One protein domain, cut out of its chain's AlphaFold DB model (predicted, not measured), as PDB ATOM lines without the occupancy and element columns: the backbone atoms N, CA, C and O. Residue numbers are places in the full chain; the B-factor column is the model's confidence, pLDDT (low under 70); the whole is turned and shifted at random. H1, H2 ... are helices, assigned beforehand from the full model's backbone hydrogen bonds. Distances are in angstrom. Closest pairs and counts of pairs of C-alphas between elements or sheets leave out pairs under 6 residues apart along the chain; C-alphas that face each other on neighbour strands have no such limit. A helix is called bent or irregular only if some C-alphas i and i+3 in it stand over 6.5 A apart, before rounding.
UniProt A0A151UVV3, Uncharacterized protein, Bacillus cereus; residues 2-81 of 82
ATOM      1  N   LYS A   2      13.050 -51.723 -25.517       84.50
ATOM      2  CA  LYS A   2      13.360 -50.526 -24.720       84.50
ATOM      3  C   LYS A   2      14.806 -50.481 -24.193       84.50
ATOM      4  O   LYS A   2      15.488 -49.491 -24.399       84.50
ATOM      5  N   GLU A   3      15.299 -51.586 -23.636       85.00
ATOM      6  CA  GLU A   3      16.682 -51.700 -23.134       85.00
ATOM      7  C   GLU A   3      17.749 -51.488 -24.221       85.00
ATOM      8  O   GLU A   3      18.785 -50.884 -23.966       85.00
ATOM      9  N   VAL A   4      17.494 -51.943 -25.452       87.38
ATOM     10  CA  VAL A   4      18.417 -51.764 -26.586       87.38
ATOM     11  C   VAL A   4      18.444 -50.304 -27.019       87.38
ATOM     12  O   VAL A   4      19.517 -49.754 -27.251       87.38
ATOM     13  N   ILE A   5      17.276 -49.664 -27.094       89.38
ATOM     14  CA  ILE A   5      17.166 -48.235 -27.407       89.38
ATOM     15  C   ILE A   5      17.894 -47.411 -26.345       89.38
ATOM     16  O   ILE A   5      18.692 -46.546 -26.689       89.38
ATOM     17  N   GLU A   6      17.674 -47.709 -25.064       87.00
ATOM     18  CA  GLU A   6      18.361 -47.041 -23.957       87.00
ATOM     19  C   GLU A   6      19.877 -47.247 -24.013       87.00
ATOM     20  O   GLU A   6      20.631 -46.300 -23.802       87.00
ATOM     21  N   TYR A   7      20.341 -48.456 -24.338       87.50
ATOM     22  CA  TYR A   7      21.763 -48.734 -24.514       87.50
ATOM     23  C   TYR A   7      22.367 -47.929 -25.670       87.50
ATOM     24  O   TYR A   7      23.401 -47.288 -25.491       87.50
ATOM     25  N   ILE A   8      21.720 -47.926 -26.839       88.12
ATOM     26  CA  ILE A   8      22.191 -47.187 -28.018       88.12
ATOM     27  C   ILE A   8      22.207 -45.686 -27.738       88.12
ATOM     28  O   ILE A   8      23.164 -45.003 -28.095       88.12
ATOM     29  N   LEU A   9      21.183 -45.187 -27.051       88.44
ATOM     30  CA  LEU A   9      21.104 -43.797 -26.642       88.44
ATOM     31  C   LEU A   9      22.249 -43.434 -25.692       88.44
ATOM     32  O   LEU A   9      22.944 -42.456 -25.939       88.44
ATOM     33  N   LYS A  10      22.492 -44.234 -24.650       84.94
ATOM     34  CA  LYS A  10      23.577 -43.977 -23.692       84.94
ATOM     35  C   LYS A  10      24.959 -44.079 -24.329       84.94
ATOM     36  O   LYS A  10      25.827 -43.276 -24.021       84.94
ATOM     37  N   LYS A  11      25.170 -45.061 -25.206       86.44
ATOM     38  CA  LYS A  11      26.494 -45.372 -25.757       86.44
ATOM     39  C   LYS A  11      26.853 -44.563 -27.003       86.44
ATOM     40  O   LYS A  11      28.013 -44.209 -27.193       86.44
ATOM     41  N   TYR A  12      25.877 -44.304 -27.867       87.81
ATOM     42  CA  TYR A  12      26.079 -43.663 -29.171       87.81
ATOM     43  C   TYR A  12      25.330 -42.333 -29.306       87.81
ATOM     44  O   TYR A  12      25.432 -41.682 -30.341       87.81
ATOM     45  N   GLY A  13      24.559 -41.919 -28.297       88.50
ATOM     46  CA  GLY A  13      23.826 -40.654 -28.314       88.50
ATOM     47  C   GLY A  13      22.644 -40.621 -29.282       88.50
ATOM     48  O   GLY A  13      22.122 -39.547 -29.561       88.50
ATOM     49  N   LEU A  14      22.201 -41.758 -29.825       90.00
ATOM     50  CA  LEU A  14      21.102 -41.802 -30.793       90.00
ATOM     51  C   LEU A  14      19.832 -42.364 -30.170       90.00
ATOM     52  O   LEU A  14      19.797 -43.509 -29.724       90.00
ATOM     53  N   LEU A  15      18.764 -41.567 -30.199       92.25
ATOM     54  CA  LEU A  15      17.432 -42.042 -29.859       92.25
ATOM     55  C   LEU A  15      16.818 -42.715 -31.090       92.25
ATOM     56  O   LEU A  15      16.455 -42.049 -32.060       92.25
ATOM     57  N   LEU A  16      16.721 -44.042 -31.043       91.38
ATOM     58  CA  LEU A  16      16.095 -44.840 -32.093       91.38
ATOM     59  C   LEU A  16      14.637 -45.153 -31.747       91.38
ATOM     60  O   LEU A  16      14.295 -45.403 -30.591       91.38
ATOM     61  N   SER A  17      13.788 -45.207 -32.768       94.19
ATOM     62  CA  SER A  17      12.483 -45.864 -32.683       94.19
ATOM     63  C   SER A  17      12.634 -47.389 -32.580       94.19
ATOM     64  O   SER A  17      13.692 -47.951 -32.864       94.19
ATOM     65  N   GLU A  18      11.562 -48.098 -32.218       94.38
ATOM     66  CA  GLU A  18      11.582 -49.568 -32.165       94.38
ATOM     67  C   GLU A  18      11.887 -50.213 -33.521       94.38
ATOM     68  O   GLU A  18      12.553 -51.247 -33.582       94.38
ATOM     69  N   LEU A  19      11.429 -49.603 -34.616       95.62
ATOM     70  CA  LEU A  19      11.692 -50.098 -35.964       95.62
ATOM     71  C   LEU A  19      13.183 -49.962 -36.305       95.62
ATOM     72  O   LEU A  19      13.808 -50.921 -36.742       95.62
ATOM     73  N   GLU A  20      13.781 -48.814 -36.001       94.69
ATOM     74  CA  GLU A  20      15.210 -48.547 -36.213       94.69
ATOM     75  C   GLU A  20      16.108 -49.402 -35.313       94.69
ATOM     76  O   GLU A  20      17.146 -49.900 -35.750       94.69
ATOM     77  N   ALA A  21      15.697 -49.632 -34.066       93.69
ATOM     78  CA  ALA A  21      16.397 -50.538 -33.167       93.69
ATOM     79  C   ALA A  21      16.367 -51.982 -33.692       93.69
ATOM     80  O   ALA A  21      17.393 -52.659 -33.673       93.69
ATOM     81  N   ASN A  22      15.233 -52.439 -34.235       94.69
ATOM     82  CA  ASN A  22      15.149 -53.736 -34.913       94.69
ATOM     83  C   ASN A  22      16.063 -53.808 -36.143       94.69
ATOM     84  O   ASN A  22      16.755 -54.806 -36.342       94.69
ATOM     85  N   GLU A  23      16.114 -52.754 -36.958       95.31
ATOM     86  CA  GLU A  23      17.036 -52.684 -38.095       95.31
ATOM     87  C   GLU A  23      18.500 -52.769 -37.654       95.31
ATOM     88  O   GLU A  23      19.289 -53.483 -38.273       95.31
ATOM     89  N   PHE A  24      18.866 -52.071 -36.577       94.19
ATOM     90  CA  PHE A  24      20.207 -52.139 -36.007       94.19
ATOM     91  C   PHE A  24      20.537 -53.543 -35.485       94.19
ATOM     92  O   PHE A  24      21.623 -54.046 -35.759       94.19
ATOM     93  N   ILE A  25      19.604 -54.213 -34.802       93.88
ATOM     94  CA  ILE A  25      19.781 -55.597 -34.327       93.88
ATOM     95  C   ILE A  25      20.006 -56.552 -35.506       93.88
ATOM     96  O   ILE A  25      20.917 -57.380 -35.472       93.88
ATOM     97  N   ASN A  26      19.219 -56.415 -36.574       94.94
ATOM     98  CA  ASN A  26      19.376 -57.230 -37.778       94.94
ATOM     99  C   ASN A  26      20.734 -56.985 -38.449       94.94
ATOM    100  O   ASN A  26      21.435 -57.935 -38.802       94.94
ATOM    101  N   TRP A  27      21.141 -55.718 -38.565       95.38
ATOM    102  CA  TRP A  27      22.468 -55.356 -39.052       95.38
ATOM    103  C   TRP A  27      23.576 -55.959 -38.170       95.38
ATOM    104  O   TRP A  27      24.482 -56.613 -38.691       95.38
ATOM    105  N   TYR A  28      23.466 -55.847 -36.845       93.44
ATOM    106  CA  TYR A  28      24.425 -56.405 -35.891       93.44
ATOM    107  C   TYR A  28      24.547 -57.925 -36.047       93.44
ATOM    108  O   TYR A  28      25.650 -58.464 -36.132       93.44
ATOM    109  N   HIS A  29      23.424 -58.636 -36.170       92.94
ATOM    110  CA  HIS A  29      23.428 -60.078 -36.408       92.94
ATOM    111  C   HIS A  29      24.028 -60.475 -37.758       92.94
ATOM    112  O   HIS A  29      24.632 -61.543 -37.839       92.94
ATOM    113  N   SER A  30      23.925 -59.629 -38.785       93.75
ATOM    114  CA  SER A  30      24.592 -59.866 -40.072       93.75
ATOM    115  C   SER A  30      26.115 -59.685 -40.001       93.75
ATOM    116  O   SER A  30      26.843 -60.299 -40.777       93.75
ATOM    117  N   LYS A  31      26.604 -58.869 -39.055       90.19
ATOM    118  CA  LYS A  31      28.027 -58.538 -38.889       90.19
ATOM    119  C   LYS A  31      28.742 -59.356 -37.819       90.19
ATOM    120  O   LYS A  31      29.945 -59.575 -37.959       90.19
ATOM    121  N   LYS A  32      28.037 -59.842 -36.789       86.25
ATOM    122  CA  LYS A  32      28.639 -60.552 -35.640       86.25
ATOM    123  C   LYS A  32      29.480 -61.766 -36.031       86.25
ATOM    124  O   LYS A  32      30.425 -62.093 -35.337       86.25
ATOM    125  N   SER A  33      29.148 -62.421 -37.140       85.81
ATOM    126  CA  SER A  33      29.874 -63.593 -37.641       85.81
ATOM    127  C   SER A  33      31.210 -63.232 -38.297       85.81
ATOM    128  O   SER A  33      32.053 -64.100 -38.478       85.81
ATOM    129  N   SER A  34      31.363 -61.974 -38.714       88.94
ATOM    130  CA  SER A  34      32.504 -61.470 -39.489       88.94
ATOM    131  C   SER A  34      33.479 -60.619 -38.679       88.94
ATOM    132  O   SER A  34      34.500 -60.205 -39.214       88.94
ATOM    133  N   ILE A  35      33.150 -60.319 -37.421       89.25
ATOM    134  CA  ILE A  35      33.940 -59.449 -36.553       89.25
ATOM    135  C   ILE A  35      34.252 -60.221 -35.276       89.25
ATOM    136  O   ILE A  35      33.341 -60.609 -34.548       89.25
ATOM    137  N   GLU A  36      35.538 -60.445 -35.026       85.50
ATOM    138  CA  GLU A  36      36.006 -61.309 -33.938       85.50
ATOM    139  C   GLU A  36      36.089 -60.571 -32.600       85.50
ATOM    140  O   GLU A  36      35.963 -61.191 -31.542       85.50
ATOM    141  N   THR A  37      36.279 -59.247 -32.630       90.00
ATOM    142  CA  THR A  37      36.472 -58.453 -31.416       90.00
ATOM    143  C   THR A  37      35.316 -57.500 -31.139       90.00
ATOM    144  O   THR A  37      34.761 -56.849 -32.026       90.00
ATOM    145  N   GLU A  38      34.988 -57.345 -29.856       87.25
ATOM    146  CA  GLU A  38      33.978 -56.384 -29.404       87.25
ATOM    147  C   GLU A  38      34.343 -54.943 -29.800       87.25
ATOM    148  O   GLU A  38      33.477 -54.155 -30.176       87.25
ATOM    149  N   LYS A  39      35.639 -54.610 -29.786       89.50
ATOM    150  CA  LYS A  39      36.144 -53.281 -30.147       89.50
ATOM    151  C   LYS A  39      35.906 -52.943 -31.620       89.50
ATOM    152  O   LYS A  39      35.519 -51.822 -31.938       89.50
ATOM    153  N   GLU A  40      36.141 -53.887 -32.525       90.44
ATOM    154  CA  GLU A  40      35.863 -53.690 -33.953       90.44
ATOM    155  C   GLU A  40      34.362 -53.582 -34.213       90.44
ATOM    156  O   GLU A  40      33.932 -52.737 -34.999       90.44
ATOM    157  N   MET A  41      33.560 -54.378 -33.502       92.06
ATOM    158  CA  MET A  41      32.107 -54.313 -33.604       92.06
ATOM    159  C   MET A  41      31.584 -52.949 -33.154       92.06
ATOM    160  O   MET A  41      30.697 -52.389 -33.791       92.06
ATOM    161  N   ASP A  42      32.164 -52.385 -32.096       87.88
ATOM    162  CA  ASP A  42      31.819 -51.053 -31.613       87.88
ATOM    163  C   ASP A  42      32.115 -49.954 -32.646       87.88
ATOM    164  O   ASP A  42      31.273 -49.090 -32.906       87.88
ATOM    165  N   ILE A  43      33.282 -50.025 -33.296       91.12
ATOM    166  CA  ILE A  43      33.666 -49.096 -34.367       91.12
ATOM    167  C   ILE A  43      32.681 -49.186 -35.538       91.12
ATOM    168  O   ILE A  43      32.216 -48.157 -36.035       91.12
ATOM    169  N   GLU A  44      32.349 -50.397 -35.982       93.50
ATOM    170  CA  GLU A  44      31.415 -50.606 -37.090       93.50
ATOM    171  C   GLU A  44      29.985 -50.193 -36.722       93.50
ATOM    172  O   GLU A  44      29.298 -49.585 -37.546       93.50
ATOM    173  N   ALA A  45      29.552 -50.430 -35.479       92.00
ATOM    174  CA  ALA A  45      28.247 -50.000 -34.981       92.00
ATOM    175  C   ALA A  45      28.126 -48.477 -35.005       92.00
ATOM    176  O   ALA A  45      27.153 -47.938 -35.538       92.00
ATOM    177  N   LYS A  46      29.155 -47.779 -34.515       91.19
ATOM    178  CA  LYS A  46      29.227 -46.318 -34.554       91.19
ATOM    179  C   LYS A  46      29.180 -45.789 -35.988       91.19
ATOM    180  O   LYS A  46      28.397 -44.886 -36.277       91.19
ATOM    181  N   LYS A  47      29.964 -46.371 -36.905       91.50
ATOM    182  CA  LYS A  47      29.949 -45.987 -38.328       91.50
ATOM    183  C   LYS A  47      28.576 -46.191 -38.958       91.50
ATOM    184  O   LYS A  47      28.091 -45.284 -39.629       91.50
ATOM    185  N   TYR A  48      27.958 -47.353 -38.748       94.00
ATOM    186  CA  TYR A  48      26.639 -47.661 -39.295       94.00
ATOM    187  C   TYR A  48      25.599 -46.649 -38.819       94.00
ATOM    188  O   TYR A  48      24.922 -46.030 -39.640       94.00
ATOM    189  N   LEU A  49      25.525 -46.430 -37.505       92.56
ATOM    190  CA  LEU A  49      24.560 -45.525 -36.895       92.56
ATOM    191  C   LEU A  49      24.749 -44.078 -37.372       92.56
ATOM    192  O   LEU A  49      23.783 -43.444 -37.787       92.56
ATOM    193  N   TYR A  50      25.982 -43.567 -37.383       91.06
ATOM    194  CA  TYR A  50      26.243 -42.165 -37.736       91.06
ATOM    195  C   TYR A  50      26.159 -41.901 -39.235       91.06
ATOM    196  O   TYR A  50      25.859 -40.786 -39.642       91.06
ATOM    197  N   THR A  51      26.397 -42.916 -40.068       91.25
ATOM    198  CA  THR A  51      26.193 -42.793 -41.516       91.25
ATOM    199  C   THR A  51      24.703 -42.818 -41.840       91.25
ATOM    200  O   THR A  51      24.217 -41.971 -42.590       91.25
ATOM    201  N   LYS A  52      23.967 -43.776 -41.262       92.50
ATOM    202  CA  LYS A  52      22.545 -43.978 -41.554       92.50
ATOM    203  C   LYS A  52      21.668 -42.844 -41.026       92.50
ATOM    204  O   LYS A  52      20.734 -42.452 -41.712       92.50
ATOM    205  N   TYR A  53      21.987 -42.317 -39.847       90.94
ATOM    206  CA  TYR A  53      21.249 -41.236 -39.184       90.94
ATOM    207  C   TYR A  53      22.080 -39.946 -39.125       90.94
ATOM    208  O   TYR A  53      22.122 -39.268 -38.102       90.94
ATOM    209  N   SER A  54      22.792 -39.638 -40.213       88.12
ATOM    210  CA  SER A  54      23.724 -38.499 -40.300       88.12
ATOM    211  C   SER A  54      23.055 -37.126 -40.182       88.12
ATOM    212  O   SER A  54      23.717 -36.141 -39.861       88.12
ATOM    213  N   ASP A  55      21.750 -37.057 -40.422       88.00
ATOM    214  CA  ASP A  55      20.908 -35.870 -40.303       88.00
ATOM    215  C   ASP A  55      20.359 -35.654 -38.882       88.00
ATOM    216  O   ASP A  55      19.692 -34.650 -38.624       88.00
ATOM    217  N   ARG A  56      20.627 -36.576 -37.949       84.38
ATOM    218  CA  ARG A  56      20.079 -36.528 -36.591       84.38
ATOM    219  C   ARG A  56      21.059 -35.964 -35.575       84.38
ATOM    220  O   ARG A  56      22.251 -36.260 -35.575       84.38
ATOM    221  N   SER A  57      20.509 -35.192 -34.645       82.38
ATOM    222  CA  SER A  57      21.243 -34.684 -33.490       82.38
ATOM    223  C   SER A  57      21.619 -35.816 -32.537       82.38
ATOM    224  O   SER A  57      20.777 -36.638 -32.173       82.38
ATOM    225  N   LEU A  58      22.877 -35.822 -32.092       85.56
ATOM    226  CA  LEU A  58      23.346 -36.712 -31.034       85.56
ATOM    227  C   LEU A  58      23.011 -36.114 -29.663       85.56
ATOM    228  O   LEU A  58      23.316 -34.954 -29.383       85.56
ATOM    229  N   HIS A  59      22.415 -36.923 -28.799       80.62
ATOM    230  CA  HIS A  59      22.200 -36.624 -27.393       80.62
ATOM    231  C   HIS A  59      23.473 -36.951 -26.616       80.62
ATOM    232  O   HIS A  59      23.837 -38.114 -26.455       80.62
ATOM    233  N   LEU A  60      24.162 -35.914 -26.143       66.25
ATOM    234  CA  LEU A  60      25.285 -36.056 -25.224       66.25
ATOM    235  C   LEU A  60      24.735 -36.053 -23.797       66.25
ATOM    236  O   LEU A  60      24.084 -35.091 -23.392       66.25
ATOM    237  N   PHE A  61      24.975 -37.126 -23.049       62.06
ATOM    238  CA  PHE A  61      24.638 -37.184 -21.629       62.06
ATOM    239  C   PHE A  61      25.826 -36.663 -20.815       62.06
ATOM    240  O   PHE A  61      26.964 -37.052 -21.059       62.06
ATOM    241  N   GLU A  62      25.573 -35.758 -19.866       52.00
ATOM    242  CA  GLU A  62      26.608 -35.044 -19.092       52.00
ATOM    243  C   GLU A  62      27.513 -35.950 -18.235       52.00
ATOM    244  O   GLU A  62      28.560 -35.500 -17.778       52.00
ATOM    245  N   GLU A  63      27.181 -37.232 -18.057       51.25
ATOM    246  CA  GLU A  63      28.055 -38.198 -17.369       51.25
ATOM    247  C   GLU A  63      29.316 -38.566 -18.187       51.25
ATOM    248  O   GLU A  63      30.271 -39.117 -17.645       51.25
ATOM    249  N   ASP A  64      29.374 -38.174 -19.466       49.78
ATOM    250  CA  ASP A  64      30.468 -38.432 -20.412       49.78
ATOM    251  C   ASP A  64      31.426 -37.229 -20.579       49.78
ATOM    252  O   ASP A  64      31.894 -36.916 -21.679       49.78
ATOM    253  N   LEU A  65      31.781 -36.538 -19.488       48.53
ATOM    254  CA  LEU A  65      32.761 -35.433 -19.518       48.53
ATOM    255  C   LEU A  65      34.112 -35.825 -20.164       48.53
ATOM    256  O   LEU A  65      34.807 -34.956 -20.689       48.53
ATOM    257  N   SER A  66      34.452 -37.122 -20.232       52.94
ATOM    258  CA  SER A  66      35.647 -37.600 -20.950       52.94
ATOM    259  C   SER A  66      35.540 -37.488 -22.483       52.94
ATOM    260  O   SER A  66      36.538 -37.232 -23.163       52.94
ATOM    261  N   ASN A  67      34.331 -37.595 -23.049       55.81
ATOM    262  CA  ASN A  67      34.099 -37.470 -24.491       55.81
ATOM    263  C   ASN A  67      34.122 -36.008 -24.953       55.81
ATOM    264  O   ASN A  67      34.513 -35.732 -26.090       55.81
ATOM    265  N   MET A  68      33.744 -35.062 -24.085       60.97
ATOM    266  CA  MET A  68      33.769 -33.638 -24.429       60.97
ATOM    267  C   MET A  68      35.210 -33.116 -24.545       60.97
ATOM    268  O   MET A  68      35.520 -32.391 -25.490       60.97
ATOM    269  N   GLU A  69      36.120 -33.544 -23.663       58.84
ATOM    270  CA  GLU A  69      37.548 -33.214 -23.773       58.84
ATOM    271  C   GLU A  69      38.172 -33.777 -25.055       58.84
ATOM    272  O   GLU A  69      38.914 -33.073 -25.744       58.84
ATOM    273  N   TYR A  70      37.822 -35.013 -25.425       56.28
ATOM    274  CA  TYR A  70      38.290 -35.634 -26.662       56.28
ATOM    275  C   TYR A  70      37.747 -34.925 -27.912       56.28
ATOM    276  O   TYR A  70      38.501 -34.638 -28.845       56.28
ATOM    277  N   LEU A  71      36.462 -34.560 -27.914       63.00
ATOM    278  CA  LEU A  71      35.851 -33.784 -28.992       63.00
ATOM    279  C   LEU A  71      36.508 -32.400 -29.132       63.00
ATOM    280  O   LEU A  71      36.857 -31.988 -30.238       63.00
ATOM    281  N   LEU A  72      36.748 -31.705 -28.016       72.38
ATOM    282  CA  LEU A  72      37.457 -30.423 -27.995       72.38
ATOM    283  C   LEU A  72      38.908 -30.554 -28.479       72.38
ATOM    284  O   LEU A  72      39.414 -29.651 -29.150       72.38
ATOM    285  N   LEU A  73      39.580 -31.668 -28.175       68.56
ATOM    286  CA  LEU A  73      40.929 -31.960 -28.655       68.56
ATOM    287  C   LEU A  73      40.953 -32.134 -30.183       68.56
ATOM    288  O   LEU A  73      41.782 -31.512 -30.851       68.56
ATOM    289  N   LEU A  74      40.021 -32.916 -30.736       66.25
ATOM    290  CA  LEU A  74      39.891 -33.129 -32.181       66.25
ATOM    291  C   LEU A  74      39.562 -31.826 -32.923       66.25
ATOM    292  O   LEU A  74      40.183 -31.512 -33.940       66.25
ATOM    293  N   LEU A  75      38.648 -31.016 -32.380       74.06
ATOM    294  CA  LEU A  75      38.316 -29.704 -32.940       74.06
ATOM    295  C   LEU A  75      39.523 -28.755 -32.922       74.06
ATOM    296  O   LEU A  75      39.787 -28.079 -33.919       74.06
ATOM    297  N   LYS A  76      40.308 -28.729 -31.833       74.62
ATOM    298  CA  LYS A  76      41.552 -27.939 -31.747       74.62
ATOM    299  C   LYS A  76      42.610 -28.384 -32.757       74.62
ATOM    300  O   LYS A  76      43.309 -27.538 -33.310       74.62
ATOM    301  N   GLN A  77      42.747 -29.684 -33.009       71.12
ATOM    302  CA  GLN A  77      43.698 -30.200 -33.999       71.12
ATOM    303  C   GLN A  77      43.330 -29.772 -35.426       71.12
ATOM    304  O   GLN A  77      44.213 -29.390 -36.189       71.12
ATOM    305  N   HIS A  78      42.039 -29.744 -35.760       63.78
ATOM    306  CA  HIS A  78      41.569 -29.326 -37.085       63.78
ATOM    307  C   HIS A  78      41.470 -27.808 -37.287       63.78
ATOM    308  O   HIS A  78      41.395 -27.350 -38.424       63.78
ATOM    309  N   THR A  79      41.498 -27.016 -36.214       71.75
ATOM    310  CA  THR A  79      41.438 -25.543 -36.285       71.75
ATOM    311  C   THR A  79      42.801 -24.863 -36.183       71.75
ATOM    312  O   THR A  79      42.918 -23.704 -36.567       71.75
ATOM    313  N   LYS A  80      43.863 -25.572 -35.772       56.09
ATOM    314  CA  LYS A  80      45.251 -25.058 -35.747       56.09
ATOM    315  C   LYS A  80      45.923 -24.928 -37.131       56.09
ATOM    316  O   LYS A  80      47.131 -24.732 -37.202       56.09
ATOM    317  N   GLY A  81      45.158 -25.039 -38.216       58.16
ATOM    318  CA  GLY A  81      45.625 -24.961 -39.605       58.16
ATOM    319  C   GLY A  81      45.149 -23.729 -40.385       58.16
ATOM    320  O   GLY A  81      44.963 -23.838 -41.596       58.16
TER     321      GLY A  81
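What this domain is: This is residues 2 to 81 of the 82 residues of an uncharacterized protein of Bacillus cereus (UniProt A0A151UVV3). H1 lies across H2 and H3 in a small body; H4 leads away, residues 69 to 81 sticking out. 80 residues are printed, with four named helices, H1 to H4, and no named strand: all helix. Only just loose, close to compact, the whole spans 41 by 27 by 23 A, with a radius of gyration of the C-alphas of 14.3 A.

How they stand to each other: H1, residues 2 to 12, touches H2, residues 18 to 31, at 18 to 21 alone, C-alphas 5 and 21 closest at 6.3 A. H3, residues 38 to 52, only just touches H2, with 3 pairs of C-alphas within 8 A. H4, residues 62 to 79, is apart from these and irregular, C-alphas 63 and 66 8.4 A apart. H1, H2 and H3 have every O i to N i+4 pair within hydrogen-bond range, H4 10 of 14.

Where its parts are: H1 begins at C-alpha 2 (13.360, -50.526, -24.720); H4, 24.6 A long, ends at C-alpha 79 (41.438, -25.543, -36.285).

The domain as a whole: The printed part has no cut; 17 residues have pLDDT under 70, among them residues 60 to 71.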